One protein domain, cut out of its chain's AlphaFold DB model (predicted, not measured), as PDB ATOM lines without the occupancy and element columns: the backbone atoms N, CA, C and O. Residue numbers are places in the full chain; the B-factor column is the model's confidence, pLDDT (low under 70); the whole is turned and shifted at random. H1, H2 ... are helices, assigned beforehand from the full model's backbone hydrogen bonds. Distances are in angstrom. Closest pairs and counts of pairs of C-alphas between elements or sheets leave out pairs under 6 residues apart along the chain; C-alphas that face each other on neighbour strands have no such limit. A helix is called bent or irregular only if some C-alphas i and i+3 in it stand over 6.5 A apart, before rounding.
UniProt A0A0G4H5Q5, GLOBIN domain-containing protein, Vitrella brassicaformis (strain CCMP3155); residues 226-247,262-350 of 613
ATOM      1  N   ILE A 226     189.918 117.847 194.430       96.75
ATOM      2  CA  ILE A 226     191.375 117.642 194.340       96.75
ATOM      3  C   ILE A 226     192.074 117.764 195.700       96.75
ATOM      4  O   ILE A 226     192.987 116.993 195.987       96.75
ATOM      5  N   GLU A 227     191.637 118.677 196.567       96.88
ATOM      6  CA  GLU A 227     192.221 118.827 197.908       96.88
ATOM      7  C   GLU A 227     191.964 117.589 198.775       96.88
ATOM      8  O   GLU A 227     192.891 117.053 199.388       96.88
ATOM      9  N   THR A 228     190.735 117.066 198.777       97.31
ATOM     10  CA  THR A 228     190.394 115.832 199.499       97.31
ATOM     11  C   THR A 228     191.195 114.649 198.956       97.31
ATOM     12  O   THR A 228     191.706 113.836 199.731       97.31
ATOM     13  N   PHE A 229     191.382 114.575 197.633       97.50
ATOM     14  CA  PHE A 229     192.241 113.564 197.013       97.50
ATOM     15  C   PHE A 229     193.692 113.667 197.493       97.50
ATOM     16  O   PHE A 229     194.284 112.657 197.875       97.50
ATOM     17  N   GLN A 230     194.248 114.879 197.565       97.50
ATOM     18  CA  GLN A 230     195.592 115.116 198.095       97.50
ATOM     19  C   GLN A 230     195.721 114.699 199.565       97.50
ATOM     20  O   GLN A 230     196.715 114.070 199.927       97.50
ATOM     21  N   TYR A 231     194.727 114.982 200.414       97.44
ATOM     22  CA  TYR A 231     194.729 114.514 201.807       97.44
ATOM     23  C   TYR A 231     194.685 112.991 201.906       97.44
ATOM     24  O   TYR A 231     195.361 112.400 202.751       97.44
ATOM     25  N   LYS A 232     193.929 112.334 201.025       97.88
ATOM     26  CA  LYS A 232     193.864 110.875 200.992       97.88
ATOM     27  C   LYS A 232     195.180 110.252 200.508       97.88
ATOM     28  O   LYS A 232     195.654 109.300 201.128       97.88
ATOM     29  N   LEU A 233     195.808 110.827 199.479       97.00
ATOM     30  CA  LEU A 233     197.163 110.460 199.052       97.00
ATOM     31  C   LEU A 233     198.165 110.644 200.193       97.00
ATOM     32  O   LEU A 233     198.959 109.748 200.454       97.00
ATOM     33  N   HIS A 234     198.106 111.773 200.902       96.19
ATOM     34  CA  HIS A 234     198.958 112.049 202.060       96.19
ATOM     35  C   HIS A 234     198.815 110.976 203.142       96.19
ATOM     36  O   HIS A 234     199.826 110.442 203.595       96.19
ATOM     37  N   ALA A 235     197.584 110.603 203.501       96.69
ATOM     38  CA  ALA A 235     197.327 109.546 204.474       96.69
ATOM     39  C   ALA A 235     197.906 108.190 204.029       96.69
ATOM     40  O   ALA A 235     198.557 107.513 204.823       96.69
ATOM     41  N   ASN A 236     197.732 107.811 202.760       96.81
ATOM     42  CA  ASN A 236     198.259 106.545 202.243       96.81
ATOM     43  C   ASN A 236     199.795 106.554 202.137       96.81
ATOM     44  O   ASN A 236     200.436 105.571 202.498       96.81
ATOM     45  N   LEU A 237     200.402 107.682 201.755       94.44
ATOM     46  CA  LEU A 237     201.859 107.857 201.748       94.44
ATOM     47  C   LEU A 237     202.461 107.769 203.156       94.44
ATOM     48  O   LEU A 237     203.549 107.224 203.305       94.44
ATOM     49  N   MET A 238     201.765 108.266 204.184       93.12
ATOM     50  CA  MET A 238     202.186 108.121 205.584       93.12
ATOM     51  C   MET A 238     202.180 106.656 206.039       93.12
ATOM     52  O   MET A 238     203.087 106.238 206.754       93.12
ATOM     53  N   VAL A 239     201.172 105.879 205.625       94.19
ATOM     54  CA  VAL A 239     201.082 104.439 205.932       94.19
ATOM     55  C   VAL A 239     202.198 103.662 205.231       94.19
ATOM     56  O   VAL A 239     202.820 102.799 205.842       94.19
ATOM     57  N   ASP A 240     202.494 104.008 203.978       91.81
ATOM     58  CA  ASP A 240     203.455 103.284 203.142       91.81
ATOM     59  C   ASP A 240     204.888 103.878 203.205       91.81
ATOM     60  O   ASP A 240     205.790 103.415 202.501       91.81
ATOM     61  N   ALA A 241     205.138 104.859 204.084       86.12
ATOM     62  CA  ALA A 241     206.391 105.621 204.194       86.12
ATOM     63  C   ALA A 241     207.642 104.746 204.390       86.12
ATOM     64  O   ALA A 241     208.689 104.993 203.781       86.12
ATOM     65  N   GLU A 242     207.539 103.698 205.215       81.75
ATOM     66  CA  GLU A 242     208.644 102.760 205.450       81.75
ATOM     67  C   GLU A 242     208.999 101.984 204.179       81.75
ATOM     68  O   GLU A 242     210.177 101.859 203.835       81.75
ATOM     69  N   SER A 243     207.987 101.530 203.433       82.44
ATOM     70  CA  SER A 243     208.180 100.800 202.179       82.44
ATOM     71  C   SER A 243     208.812 101.678 201.095       82.44
ATOM     72  O   SER A 243     209.621 101.194 200.300       82.44
ATOM     73  N   LEU A 244     208.514 102.981 201.103       82.38
ATOM     74  CA  LEU A 244     209.050 103.976 200.174       82.38
ATOM     75  C   LEU A 244     210.487 104.407 200.512       82.38
ATOM     76  O   LEU A 244     211.070 105.204 199.780       82.38
ATOM     77  N   GLY A 245     211.077 103.900 201.603       79.94
ATOM     78  CA  GLY A 245     212.414 104.304 202.053       79.94
ATOM     79  C   GLY A 245     212.460 105.730 202.612       79.94
ATOM     80  O   GLY A 245     213.542 106.286 202.805       79.94
ATOM     81  N   MET A 246     211.298 106.319 202.911       71.81
ATOM     82  CA  MET A 246     211.156 107.672 203.443       71.81
ATOM     83  C   MET A 246     211.370 107.709 204.955       71.81
ATOM     84  O   MET A 246     210.519 108.151 205.725       71.81
ATOM     85  N   ARG A 247     212.536 107.251 205.417       65.38
ATOM     86  CA  ARG A 247     212.956 107.525 206.794       65.38
ATOM     87  C   ARG A 247     213.609 108.897 206.836       65.38
ATOM     88  O   ARG A 247     214.579 109.138 206.119       65.38
ATOM     89  N   SER A 262     208.552 115.261 208.888       81.69
ATOM     90  CA  SER A 262     208.068 114.106 208.122       81.69
ATOM     91  C   SER A 262     206.652 114.336 207.574       81.69
ATOM     92  O   SER A 262     206.391 114.085 206.403       81.69
ATOM     93  N   ASN A 263     205.749 114.925 208.364       87.12
ATOM     94  CA  ASN A 263     204.390 115.227 207.906       87.12
ATOM     95  C   ASN A 263     204.359 116.215 206.729       87.12
ATOM     96  O   ASN A 263     203.569 116.044 205.803       87.12
ATOM     97  N   GLU A 264     205.222 117.231 206.751       87.81
ATOM     98  CA  GLU A 264     205.310 118.249 205.702       87.81
ATOM     99  C   GLU A 264     205.920 117.681 204.415       87.81
ATOM    100  O   GLU A 264     205.453 117.997 203.319       87.81
ATOM    101  N   LEU A 265     206.890 116.767 204.544       87.69
ATOM    102  CA  LEU A 265     207.457 116.019 203.423       87.69
ATOM    103  C   LEU A 265     206.384 115.194 202.696       87.69
ATOM    104  O   LEU A 265     206.231 115.322 201.482       87.69
ATOM    105  N   HIS A 266     205.613 114.386 203.432       89.62
ATOM    106  CA  HIS A 266     204.559 113.556 202.841       89.62
ATOM    107  C   HIS A 266     203.442 114.407 202.230       89.62
ATOM    108  O   HIS A 266     202.939 114.072 201.161       89.62
ATOM    109  N   HIS A 267     203.062 115.515 202.873       92.88
ATOM    110  CA  HIS A 267     202.038 116.412 202.337       92.88
ATOM    111  C   HIS A 267     202.497 117.066 201.025       92.88
ATOM    112  O   HIS A 267     201.744 117.122 200.052       92.88
ATOM    113  N   ARG A 268     203.762 117.503 200.956       91.56
ATOM    114  CA  ARG A 268     204.358 118.028 199.722       91.56
ATOM    115  C   ARG A 268     204.414 116.968 198.622       91.56
ATOM    116  O   ARG A 268     204.043 117.266 197.491       91.56
ATOM    117  N   MET A 269     204.820 115.742 198.949       91.12
ATOM    118  CA  MET A 269     204.835 114.634 197.993       91.12
ATOM    119  C   MET A 269     203.428 114.296 197.484       91.12
ATOM    120  O   MET A 269     203.264 114.076 196.290       91.12
ATOM    121  N   ALA A 270     202.409 114.292 198.350       95.06
ATOM    122  CA  ALA A 270     201.024 114.058 197.945       95.06
ATOM    123  C   ALA A 270     200.539 115.101 196.928       95.06
ATOM    124  O   ALA A 270     199.903 114.749 195.935       95.06
ATOM    125  N   ARG A 271     200.895 116.375 197.140       95.25
ATOM    126  CA  ARG A 271     200.620 117.460 196.189       95.25
ATOM    127  C   ARG A 271     201.338 117.243 194.860       95.25
ATOM    128  O   ARG A 271     200.689 117.248 193.821       95.25
ATOM    129  N   GLU A 272     202.648 116.993 194.893       93.06
ATOM    130  CA  GLU A 272     203.431 116.727 193.679       93.06
ATOM    131  C   GLU A 272     202.888 115.508 192.912       93.06
ATOM    132  O   GLU A 272     202.856 115.517 191.681       93.06
ATOM    133  N   LEU A 273     202.436 114.467 193.624       93.44
ATOM    134  CA  LEU A 273     201.904 113.240 193.031       93.44
ATOM    135  C   LEU A 273     200.538 113.486 192.392       93.44
ATOM    136  O   LEU A 273     200.298 113.046 191.272       93.44
ATOM    137  N   CYS A 274     199.669 114.241 193.062       95.69
ATOM    138  CA  CYS A 274     198.399 114.685 192.498       95.69
ATOM    139  C   CYS A 274     198.607 115.525 191.226       95.69
ATOM    140  O   CYS A 274     197.960 115.274 190.208       95.69
ATOM    141  N   ASP A 275     199.544 116.478 191.256       93.44
ATOM    142  CA  ASP A 275     199.887 117.306 190.095       93.44
ATOM    143  C   ASP A 275     200.430 116.458 188.942       93.44
ATOM    144  O   ASP A 275     200.116 116.707 187.776       93.44
ATOM    145  N   LEU A 276     201.251 115.451 189.253       92.00
ATOM    146  CA  LEU A 276     201.765 114.516 188.264       92.00
ATOM    147  C   LEU A 276     200.627 113.722 187.616       92.00
ATOM    148  O   LEU A 276     200.555 113.709 186.390       92.00
ATOM    149  N   LEU A 277     199.724 113.123 188.401       94.50
ATOM    150  CA  LEU A 277     198.569 112.374 187.883       94.50
ATOM    151  C   LEU A 277     197.705 113.249 186.965       94.50
ATOM    152  O   LEU A 277     197.375 112.836 185.853       94.50
ATOM    153  N   GLY A 278     197.430 114.492 187.372       95.00
ATOM    154  CA  GLY A 278     196.683 115.438 186.543       95.00
ATOM    155  C   GLY A 278     197.396 115.796 185.243       95.00
ATOM    156  O   GLY A 278     196.761 115.866 184.190       95.00
ATOM    157  N   LYS A 279     198.725 115.952 185.273       92.62
ATOM    158  CA  LYS A 279     199.531 116.120 184.053       92.62
ATOM    159  C   LYS A 279     199.472 114.883 183.160       92.62
ATOM    160  O   LYS A 279     199.352 115.051 181.950       92.62
ATOM    161  N   MET A 280     199.521 113.670 183.718       92.75
ATOM    162  CA  MET A 280     199.424 112.431 182.935       92.75
ATOM    163  C   MET A 280     198.099 112.348 182.184       92.75
ATOM    164  O   MET A 280     198.096 112.138 180.971       92.75
ATOM    165  N   VAL A 281     196.986 112.564 182.895       95.44
ATOM    166  CA  VAL A 281     195.648 112.565 182.293       95.44
ATOM    167  C   VAL A 281     195.575 113.636 181.211       95.44
ATOM    168  O   VAL A 281     195.245 113.316 180.074       95.44
ATOM    169  N   ARG A 282     195.998 114.871 181.519       94.06
ATOM    170  CA  ARG A 282     195.993 115.981 180.559       94.06
ATOM    171  C   ARG A 282     196.766 115.660 179.283       94.06
ATOM    172  O   ARG A 282     196.274 115.966 178.203       94.06
ATOM    173  N   ILE A 283     197.950 115.056 179.393       90.19
ATOM    174  CA  ILE A 283     198.761 114.701 178.221       90.19
ATOM    175  C   ILE A 283     198.014 113.724 177.320       90.19
ATOM    176  O   ILE A 283     198.048 113.876 176.107       90.19
ATOM    177  N   VAL A 284     197.342 112.732 177.900       93.81
ATOM    178  CA  VAL A 284     196.631 111.692 177.148       93.81
ATOM    179  C   VAL A 284     195.314 112.203 176.554       93.81
ATOM    180  O   VAL A 284     194.891 111.727 175.499       93.81
ATOM    181  N   THR A 285     194.691 113.196 177.187       92.88
ATOM    182  CA  THR A 285     193.402 113.768 176.771       92.88
ATOM    183  C   THR A 285     193.526 114.998 175.871       92.88
ATOM    184  O   THR A 285     192.521 115.455 175.338       92.88
ATOM    185  N   ASP A 286     194.724 115.561 175.715       90.75
ATOM    186  CA  ASP A 286     194.969 116.739 174.886       90.75
ATOM    187  C   ASP A 286     195.904 116.391 173.731       90.75
ATOM    188  O   ASP A 286     197.090 116.093 173.914       90.75
ATOM    189  N   LEU A 287     195.362 116.488 172.517       86.06
ATOM    190  CA  LEU A 287     196.110 116.257 171.294       86.06
ATOM    191  C   LEU A 287     197.417 117.059 171.276       86.06
ATOM    192  O   LEU A 287     198.437 116.476 170.930       86.06
ATOM    193  N   GLU A 288     197.424 118.335 171.685       83.56
ATOM    194  CA  GLU A 288     198.618 119.201 171.667       83.56
ATOM    195  C   GLU A 288     199.777 118.683 172.533       83.56
ATOM    196  O   GLU A 288     200.927 119.038 172.280       83.56
ATOM    197  N   HIS A 289     199.510 117.799 173.497       84.19
ATOM    198  CA  HIS A 289     200.532 117.192 174.353       84.19
ATOM    199  C   HIS A 289     200.987 115.811 173.869       84.19
ATOM    200  O   HIS A 289     202.164 115.472 173.979       84.19
ATOM    201  N   LEU A 290     200.090 115.019 173.269       81.19
ATOM    202  CA  LEU A 290     200.463 113.792 172.537       81.19
ATOM    203  C   LEU A 290     201.378 114.065 171.354       81.19
ATOM    204  O   LEU A 290     202.062 113.191 170.800       81.19
ATOM    205  N   LYS A 291     201.316 115.315 170.950       71.88
ATOM    206  CA  LYS A 291     201.972 115.897 169.841       71.88
ATOM    207  C   LYS A 291     203.507 115.932 170.110       71.88
ATOM    208  O   LYS A 291     204.016 116.778 170.826       71.88
ATOM    209  N   GLY A 292     204.256 114.983 169.537       64.38
ATOM    210  CA  GLY A 292     205.739 114.913 169.541       64.38
ATOM    211  C   GLY A 292     206.292 113.636 170.138       64.38
ATOM    212  O   GLY A 292     207.455 113.295 169.949       64.38
ATOM    213  N   LEU A 293     205.420 112.887 170.791       69.56
ATOM    214  CA  LEU A 293     205.754 111.649 171.462       69.56
ATOM    215  C   LEU A 293     205.859 110.493 170.466       69.56
ATOM    216  O   LEU A 293     204.962 110.309 169.648       69.56
ATOM    217  N   ASN A 294     206.945 109.723 170.521       59.00
ATOM    218  CA  ASN A 294     207.175 108.566 169.647       59.00
ATOM    219  C   ASN A 294     207.146 107.222 170.395       59.00
ATOM    220  O   ASN A 294     206.754 106.224 169.802       59.00
ATOM    221  N   LYS A 295     207.549 107.185 171.672       65.12
ATOM    222  CA  LYS A 295     207.708 105.941 172.450       65.12
ATOM    223  C   LYS A 295     207.096 106.006 173.853       65.12
ATOM    224  O   LYS A 295     206.468 105.042 174.294       65.12
ATOM    225  N   SER A 296     207.255 107.138 174.540       74.19
ATOM    226  CA  SER A 296     206.749 107.370 175.900       74.19
ATOM    227  C   SER A 296     206.017 108.706 176.002       74.19
ATOM    228  O   SER A 296     206.118 109.542 175.103       74.19
ATOM    229  N   LEU A 297     205.283 108.915 177.101       76.50
ATOM    230  CA  LEU A 297     204.559 110.167 177.356       76.50
ATOM    231  C   LEU A 297     205.482 111.342 177.729       76.50
ATOM    232  O   LEU A 297     205.002 112.445 177.970       76.50
ATOM    233  N   GLY A 298     206.803 111.124 177.779       67.00
ATOM    234  CA  GLY A 298     207.789 112.186 177.999       67.00
ATOM    235  C   GLY A 298     207.750 112.816 179.394       67.00
ATOM    236  O   GLY A 298     208.344 113.869 179.611       67.00
ATOM    237  N   LEU A 299     207.073 112.178 180.349       69.62
ATOM    238  CA  LEU A 299     206.969 112.625 181.733       69.62
ATOM    239  C   LEU A 299     208.216 112.221 182.528       69.62
ATOM    240  O   LEU A 299     208.155 111.445 183.476       69.62
ATOM    241  N   GLY A 300     209.370 112.768 182.147       60.25
ATOM    242  CA  GLY A 300     210.531 112.730 183.031       60.25
ATOM    243  C   GLY A 300     210.186 113.460 184.328       60.25
ATOM    244  O   GLY A 300     209.708 114.598 184.293       60.25
ATOM    245  N   THR A 301     210.410 112.827 185.482       59.06
ATOM    246  CA  THR A 301     210.348 113.536 186.765       59.06
ATOM    247  C   THR A 301     211.323 114.705 186.692       59.06
ATOM    248  O   THR A 301     212.502 114.490 186.401       59.06
ATOM    249  N   GLN A 302     210.854 115.938 186.904       59.34
ATOM    250  CA  GLN A 302     211.765 117.077 186.840       59.34
ATOM    251  C   GLN A 302     212.864 116.909 187.899       59.34
ATOM    252  O   GLN A 302     212.538 116.579 189.049       59.34
ATOM    253  N   PRO A 303     214.147 117.109 187.535       54.00
ATOM    254  CA  PRO A 303     215.242 117.043 188.490       54.00
ATOM    255  C   PRO A 303     214.961 117.954 189.686       54.00
ATOM    256  O   PRO A 303     214.645 119.131 189.515       54.00
ATOM    257  N   GLY A 304     215.046 117.403 190.898       60.72
ATOM    258  CA  GLY A 304     214.806 118.148 192.139       60.72
ATOM    259  C   GLY A 304     213.375 118.086 192.687       60.72
ATOM    260  O   GLY A 304     213.116 118.690 193.726       60.72
ATOM    261  N   THR A 305     212.464 117.345 192.050       76.56
ATOM    262  CA  THR A 305     211.169 116.986 192.664       76.56
ATOM    263  C   THR A 305     211.354 115.907 193.735       76.56
ATOM    264  O   THR A 305     212.307 115.131 193.686       76.56
ATOM    265  N   LEU A 306     210.452 115.829 194.718       76.25
ATOM    266  CA  LEU A 306     210.509 114.751 195.713       76.25
ATOM    267  C   LEU A 306     210.231 113.399 195.060       76.25
ATOM    268  O   LEU A 306     210.868 112.407 195.400       76.25
ATOM    269  N   ILE A 307     209.341 113.379 194.069       80.06
ATOM    270  CA  ILE A 307     208.986 112.179 193.307       80.06
ATOM    271  C   ILE A 307     210.205 111.552 192.625       80.06
ATOM    272  O   ILE A 307     210.303 110.329 192.587       80.06
ATOM    273  N   SER A 308     211.167 112.349 192.139       75.62
ATOM    274  CA  SER A 308     212.369 111.806 191.485       75.62
ATOM    275  C   SER A 308     213.307 111.057 192.438       75.62
ATOM    276  O   SER A 308     214.260 110.431 191.987       75.62
ATOM    277  N   GLN A 309     213.095 111.161 193.753       78.69
ATOM    278  CA  GLN A 309     213.928 110.520 194.777       78.69
ATOM    279  C   GLN A 309     213.351 109.184 195.264       78.69
ATOM    280  O   GLN A 309     213.949 108.536 196.122       78.69
ATOM    281  N   VAL A 310     212.186 108.784 194.751       80.56
ATOM    282  CA  VAL A 310     211.412 107.644 195.247       80.56
ATOM    283  C   VAL A 310     211.265 106.608 194.148       80.56
ATOM    284  O   VAL A 310     211.202 106.939 192.964       80.56
ATOM    285  N   ASP A 311     211.176 105.343 194.550       83.38
ATOM    286  CA  ASP A 311     210.815 104.262 193.644       83.38
ATOM    287  C   ASP A 311     209.430 104.524 193.036       83.38
ATOM    288  O   ASP A 311     208.387 104.450 193.694       83.38
ATOM    289  N   ILE A 312     209.446 104.833 191.746       83.00
ATOM    290  CA  ILE A 312     208.274 105.119 190.932       83.00
ATOM    291  C   ILE A 312     207.259 103.971 190.966       83.00
ATOM    292  O   ILE A 312     206.054 104.233 190.957       83.00
ATOM    293  N   LYS A 313     207.711 102.709 191.020       86.06
ATOM    294  CA  LYS A 313     206.804 101.558 191.070       86.06
ATOM    295  C   LYS A 313     205.963 101.621 192.341       86.06
ATOM    296  O   LYS A 313     204.737 101.573 192.270       86.06
ATOM    297  N   LYS A 314     206.605 101.844 193.485       89.19
ATOM    298  CA  LYS A 314     205.917 101.966 194.775       89.19
ATOM    299  C   LYS A 314     204.998 103.188 194.824       89.19
ATOM    300  O   LYS A 314     203.888 103.099 195.337       89.19
ATOM    301  N   LEU A 315     205.408 104.316 194.237       90.69
ATOM    302  CA  LEU A 315     204.522 105.480 194.109       90.69
ATOM    303  C   LEU A 315     203.269 105.172 193.281       90.69
ATOM    304  O   LEU A 315     202.176 105.606 193.648       90.69
ATOM    305  N   SER A 316     203.410 104.409 192.194       92.88
ATOM    306  CA  SER A 316     202.267 103.992 191.378       92.88
ATOM    307  C   SER A 316     201.304 103.091 192.158       92.88
ATOM    308  O   SER A 316     200.092 103.266 192.055       92.88
ATOM    309  N   GLU A 317     201.821 102.200 193.010       94.19
ATOM    310  CA  GLU A 317     201.014 101.335 193.879       94.19
ATOM    311  C   GLU A 317     200.207 102.161 194.891       94.19
ATOM    312  O   GLU A 317     199.000 101.947 195.031       94.19
ATOM    313  N   VAL A 318     200.827 103.163 195.531       95.81
ATOM    314  CA  VAL A 318     200.133 104.076 196.458       95.81
ATOM    315  C   VAL A 318     199.066 104.901 195.736       95.81
ATOM    316  O   VAL A 318     197.943 105.036 196.234       95.81
ATOM    317  N   ALA A 319     199.383 105.439 194.555       96.38
ATOM    318  CA  ALA A 319     198.428 106.197 193.753       96.38
ATOM    319  C   ALA A 319     197.213 105.334 193.380       96.38
ATOM    320  O   ALA A 319     196.077 105.735 193.625       96.38
ATOM    321  N   ILE A 320     197.439 104.122 192.864       97.00
ATOM    322  CA  ILE A 320     196.364 103.218 192.446       97.00
ATOM    323  C   ILE A 320     195.534 102.728 193.639       97.00
ATOM    324  O   ILE A 320     194.305 102.741 193.571       97.00
ATOM    325  N   LYS A 321     196.168 102.372 194.763       97.44
ATOM    326  CA  LYS A 321     195.471 102.057 196.022       97.44
ATOM    327  C   LYS A 321     194.540 103.197 196.435       97.44
ATOM    328  O   LYS A 321     193.388 102.959 196.785       97.44
ATOM    329  N   THR A 322     195.014 104.435 196.325       98.06
ATOM    330  CA  THR A 322     194.227 105.623 196.666       98.06
ATOM    331  C   THR A 322     193.034 105.819 195.731       98.06
ATOM    332  O   THR A 322     191.929 106.076 196.203       98.06
ATOM    333  N   LEU A 323     193.228 105.647 194.420       97.94
ATOM    334  CA  LEU A 323     192.141 105.695 193.436       97.94
ATOM    335  C   LEU A 323     191.077 104.628 193.728       97.94
ATOM    336  O   LEU A 323     189.890 104.941 193.787       97.94
ATOM    337  N   LYS A 324     191.503 103.390 194.000       97.94
ATOM    338  CA  LYS A 324     190.612 102.279 194.354       97.94
ATOM    339  C   LYS A 324     189.788 102.564 195.610       97.94
ATOM    340  O   LYS A 324     188.595 102.276 195.636       97.94
ATOM    341  N   GLU A 325     190.399 103.138 196.644       97.62
ATOM    342  CA  GLU A 325     189.700 103.500 197.883       97.62
ATOM    343  C   GLU A 325     188.656 104.605 197.672       97.62
ATOM    344  O   GLU A 325     187.605 104.569 198.308       97.62
ATOM    345  N   ILE A 326     188.922 105.564 196.780       97.00
ATOM    346  CA  ILE A 326     187.997 106.667 196.477       97.00
ATOM    347  C   ILE A 326     186.830 106.198 195.619       97.00
ATOM    348  O   ILE A 326     185.686 106.554 195.887       97.00
ATOM    349  N   LEU A 327     187.102 105.390 194.593       97.12
ATOM    350  CA  LEU A 327     186.058 104.899 193.698       97.12
ATOM    351  C   LEU A 327     185.233 103.768 194.325       97.12
ATOM    352  O   LEU A 327     184.073 103.579 193.949       97.12
ATOM    353  N   GLY A 328     185.794 103.023 195.283       97.19
ATOM    354  CA  GLY A 328     185.100 101.950 195.987       97.19
ATOM    355  C   GLY A 328     184.535 100.915 195.012       97.19
ATOM    356  O   GLY A 328     185.271 100.314 194.235       97.19
ATOM    357  N   ALA A 329     183.212 100.733 195.018       97.00
ATOM    358  CA  ALA A 329     182.526  99.798 194.121       97.00
ATOM    359  C   ALA A 329     182.585 100.193 192.631       97.00
ATOM    360  O   ALA A 329     182.332  99.351 191.776       97.00
ATOM    361  N   ARG A 330     182.911 101.454 192.308       96.56
ATOM    362  CA  ARG A 330     183.101 101.918 190.923       96.56
ATOM    363  C   ARG A 330     184.470 101.529 190.360       96.56
ATOM    364  O   ARG A 330     184.685 101.759 189.174       96.56
ATOM    365  N   TRP A 331     185.378 100.995 191.186       97.75
ATOM    366  CA  TRP A 331     186.694 100.525 190.759       97.75
ATOM    367  C   TRP A 331     186.651  99.085 190.258       97.75
ATOM    368  O   TRP A 331     186.233  98.186 190.987       97.75
ATOM    369  N   ASP A 332     187.152  98.851 189.048       96.38
ATOM    370  CA  ASP A 332     187.202  97.530 188.424       96.38
ATOM    371  C   ASP A 332     188.599  97.184 187.870       96.38
ATOM    372  O   ASP A 332     189.566  97.948 187.970       96.38
ATOM    373  N   ALA A 333     188.725  95.977 187.312       94.56
ATOM    374  CA  ALA A 333     189.975  95.501 186.724       94.56
ATOM    375  C   ALA A 333     190.382  96.284 185.462       94.56
ATOM    376  O   ALA A 333     191.575  96.388 185.174       94.56
ATOM    377  N   ALA A 334     189.421  96.854 184.727       92.62
ATOM    378  CA  ALA A 334     189.710  97.650 183.539       92.62
ATOM    379  C   ALA A 334     190.369  98.976 183.933       92.62
ATOM    380  O   ALA A 334     191.405  99.335 183.385       92.62
ATOM    381  N   GLN A 335     189.849  99.660 184.951       96.81
ATOM    382  CA  GLN A 335     190.456 100.878 185.486       96.81
ATOM    383  C   GLN A 335     191.858 100.611 186.037       96.81
ATOM    384  O   GLN A 335     192.778 101.388 185.778       96.81
ATOM    385  N   GLN A 336     192.053  99.490 186.738       95.88
ATOM    386  CA  GLN A 336     193.380  99.063 187.181       95.88
ATOM    387  C   GLN A 336     194.360  98.935 186.004       95.88
ATOM    388  O   GLN A 336     195.448  99.507 186.069       95.88
ATOM    389  N   GLU A 337     193.980  98.233 184.929       94.81
ATOM    390  CA  GLU A 337     194.814  98.085 183.725       94.81
ATOM    391  C   GLU A 337     195.172  99.441 183.117       94.81
ATOM    392  O   GLU A 337     196.343  99.708 182.846       94.81
ATOM    393  N   VAL A 338     194.183 100.321 182.971       95.50
ATOM    394  CA  VAL A 338     194.335 101.632 182.333       95.50
ATOM    395  C   VAL A 338     195.303 102.523 183.117       95.50
ATOM    396  O   VAL A 338     196.192 103.148 182.533       95.50
ATOM    397  N   TRP A 339     195.169 102.579 184.444       95.44
ATOM    398  CA  TRP A 339     196.047 103.390 185.292       95.44
ATOM    399  C   TRP A 339     197.455 102.803 185.403       95.44
ATOM    400  O   TRP A 339     198.430 103.558 185.380       95.44
ATOM    401  N   SER A 340     197.589 101.476 185.451       92.75
ATOM    402  CA  SER A 340     198.894 100.813 185.368       92.75
ATOM    403  C   SER A 340     199.577 101.074 184.020       92.75
ATOM    404  O   SER A 340     200.768 101.391 183.989       92.75
ATOM    405  N   TRP A 341     198.831 101.023 182.912       92.12
ATOM    406  CA  TRP A 341     199.325 101.371 181.579       92.12
ATOM    407  C   TRP A 341     199.810 102.823 181.509       92.12
ATOM    408  O   TRP A 341     200.898 103.080 180.984       92.12
ATOM    409  N   LEU A 342     199.034 103.767 182.054       92.44
ATOM    410  CA  LEU A 342     199.379 105.189 182.055       92.44
ATOM    411  C   LEU A 342     200.695 105.429 182.801       92.44
ATOM    412  O   LEU A 342     201.602 106.079 182.273       92.44
ATOM    413  N   TRP A 343     200.823 104.832 183.988       89.50
ATOM    414  CA  TRP A 343     202.048 104.878 184.777       89.50
ATOM    415  C   TRP A 343     203.228 104.299 184.008       89.50
ATOM    416  O   TRP A 343     204.209 105.007 183.799       89.50
ATOM    417  N   TYR A 344     203.111 103.073 183.499       86.38
ATOM    418  CA  TYR A 344     204.163 102.430 182.710       86.38
ATOM    419  C   TYR A 344     204.619 103.308 181.532       86.38
ATOM    420  O   TYR A 344     205.811 103.502 181.311       86.38
ATOM    421  N   ARG A 345     203.687 103.931 180.802       83.06
ATOM    422  CA  ARG A 345     204.017 104.793 179.653       83.06
ATOM    423  C   ARG A 345     204.603 106.150 180.028       83.06
ATOM    424  O   ARG A 345     205.296 106.751 179.202       83.06
ATOM    425  N   SER A 346     204.331 106.637 181.232       79.50
ATOM    426  CA  SER A 346     204.898 107.884 181.749       79.50
ATOM    427  C   SER A 346     206.316 107.716 182.302       79.50
ATOM    428  O   SER A 346     207.100 108.655 182.235       79.50
ATOM    429  N   THR A 347     206.658 106.520 182.789       68.69
ATOM    430  CA  THR A 347     207.879 106.266 183.568       68.69
ATOM    431  C   THR A 347     208.977 105.555 182.802       68.69
ATOM    432  O   THR A 347     210.093 105.464 183.309       68.69
ATOM    433  N   ILE A 348     208.703 105.093 181.576       57.72
ATOM    434  CA  ILE A 348     209.742 104.685 180.625       57.72
ATOM    435  C   ILE A 348     210.553 105.927 180.231       57.72
ATOM    436  O   ILE A 348     210.358 106.560 179.191       57.72
ATOM    437  N   VAL A 349     211.464 106.279 181.129       48.81
ATOM    438  CA  VAL A 349     212.702 106.991 180.876       48.81
ATOM    439  C   VAL A 349     213.708 105.889 180.550       48.81
ATOM    440  O   VAL A 349     214.092 105.125 181.427       48.81
ATOM    441  N   ASP A 350     214.048 105.743 179.270       47.62
ATOM    442  CA  ASP A 350     215.166 104.930 178.776       47.62
ATOM    443  C   ASP A 350     215.353 103.541 179.425       47.62
ATOM    444  O   ASP A 350     216.459 103.166 179.816       47.62
TER     445      ASP A 350
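AT A GLANCE: This is residues 226 to 247 and 262 to 350 of the 613 residues of the protein "GLOBIN domain-containing protein" of Vitrella brassicaformis (strain CCMP3155) (UniProt A0A0G4H5Q5). A long helix, H2, runs the length of the domain, and a helical hairpin, H4 and H5, lies across it on one side at nearly a right angle. H1 packs on both H2 and H4, crossing each of them steeply, while the small H3 turns a corner at the far end of H2, and a long loop, residues 291 to 311, leads from there back to H4. The printed part has 111 residues with five named helices, in the order H1, H2, H3, H4, H5 along the chain, and no named strand; the class is all helix. The whole is compact, with a radius of gyration of the C-alphas of 14.0 A, and the C-alphas span 39 by 37 by 23 A along their three main axes.

HOW THE PARTS SIT: H1, residues 226 to 239, touches H2, residues 262 to 285, at a steep tilt of 54 degrees, opposite ways. The closest C-alphas of the two are those of His 234 and Ala 270, 5.0 A apart, and H2 touches H1 with residues 263 to 274 alone. H3, residues 287 to 290, and H2 touch only at the corner by their link, where the C-alphas of Ile 283 and His 289 come closest at 4.9 A. H4, residues 312 to 330, touches H1 at a steep tilt of 59 degrees, opposite ways. H4 touches H1 with residues 318 to 322 alone, and H1 touches H4 with residues 232 to 237 alone; the closest C-alphas of the two are those of Leu 233 and Thr 322, 6.1 A apart. H5, residues 333 to 347, forms a helical hairpin with H4, and the two run opposite ways at a shallow tilt of 27 degrees. They touch through residues 312 to 320 of H4 alone, with the closest C-alphas, of Ser 316 and Trp 343, 6.7 A apart. H4 and H2 are close but not clearly touching, about perpendicular at 75 degrees, with the C-alphas of Leu 273 and Ala 319 closest at 7.9 A. H5 and H2 are also close but not clearly touching, about perpendicular at 82 degrees, with the C-alphas of Met 280 and Ser 346 closest at 7.2 A. H3 is apart from H1, H4 and H5, and H1 is apart from H5. The helix packing is mostly crossed, but only just: of 3 pairs of helices that touch and have a tilt, 1 is at a shallow tilt. Every O i to N i+4 pair is within hydrogen-bond range in H1, H2 and H5, against 13 of 15 in H4; H3 is too short for such a pair.

IN THESE COORDINATES: H1 begins at C-alpha 226, at (191.375, 117.642, 194.340), and measures 20.1 A from first to last C-alpha. H2, the longest helix with 24 residues, measures 34.6 A from C-alpha 262, at (208.068, 114.106, 208.122), to C-alpha 285. H3 has four residues and measures 5.2 A. H4 measures 25.4 A and has a kink of 46 degrees near residue 324; it is irregular, with C-alphas 326 and 329 lying 9.1 A apart, and its line is a rough one. H5 measures 21.1 A and ends at C-alpha 347, at (207.879, 106.266, 183.568).

THE WHOLE: The two C-alphas farthest apart are those of Arg 247 and Leu 287, 40.3 A. Residues 248 to 261 are not printed, and C-alphas 247 and 262 are 8.3 A apart across this cut, which falls in the link from H1 to H2. The links from H2 to H3 and from H4 to H5 are tight, and the link from H3 to H4, with 21 residues, is long. The mean pLDDT of the printed part is 86.4; it is under 70 at residue 247 and at residues 292 to 295, 298 to 304 and 347 to 350.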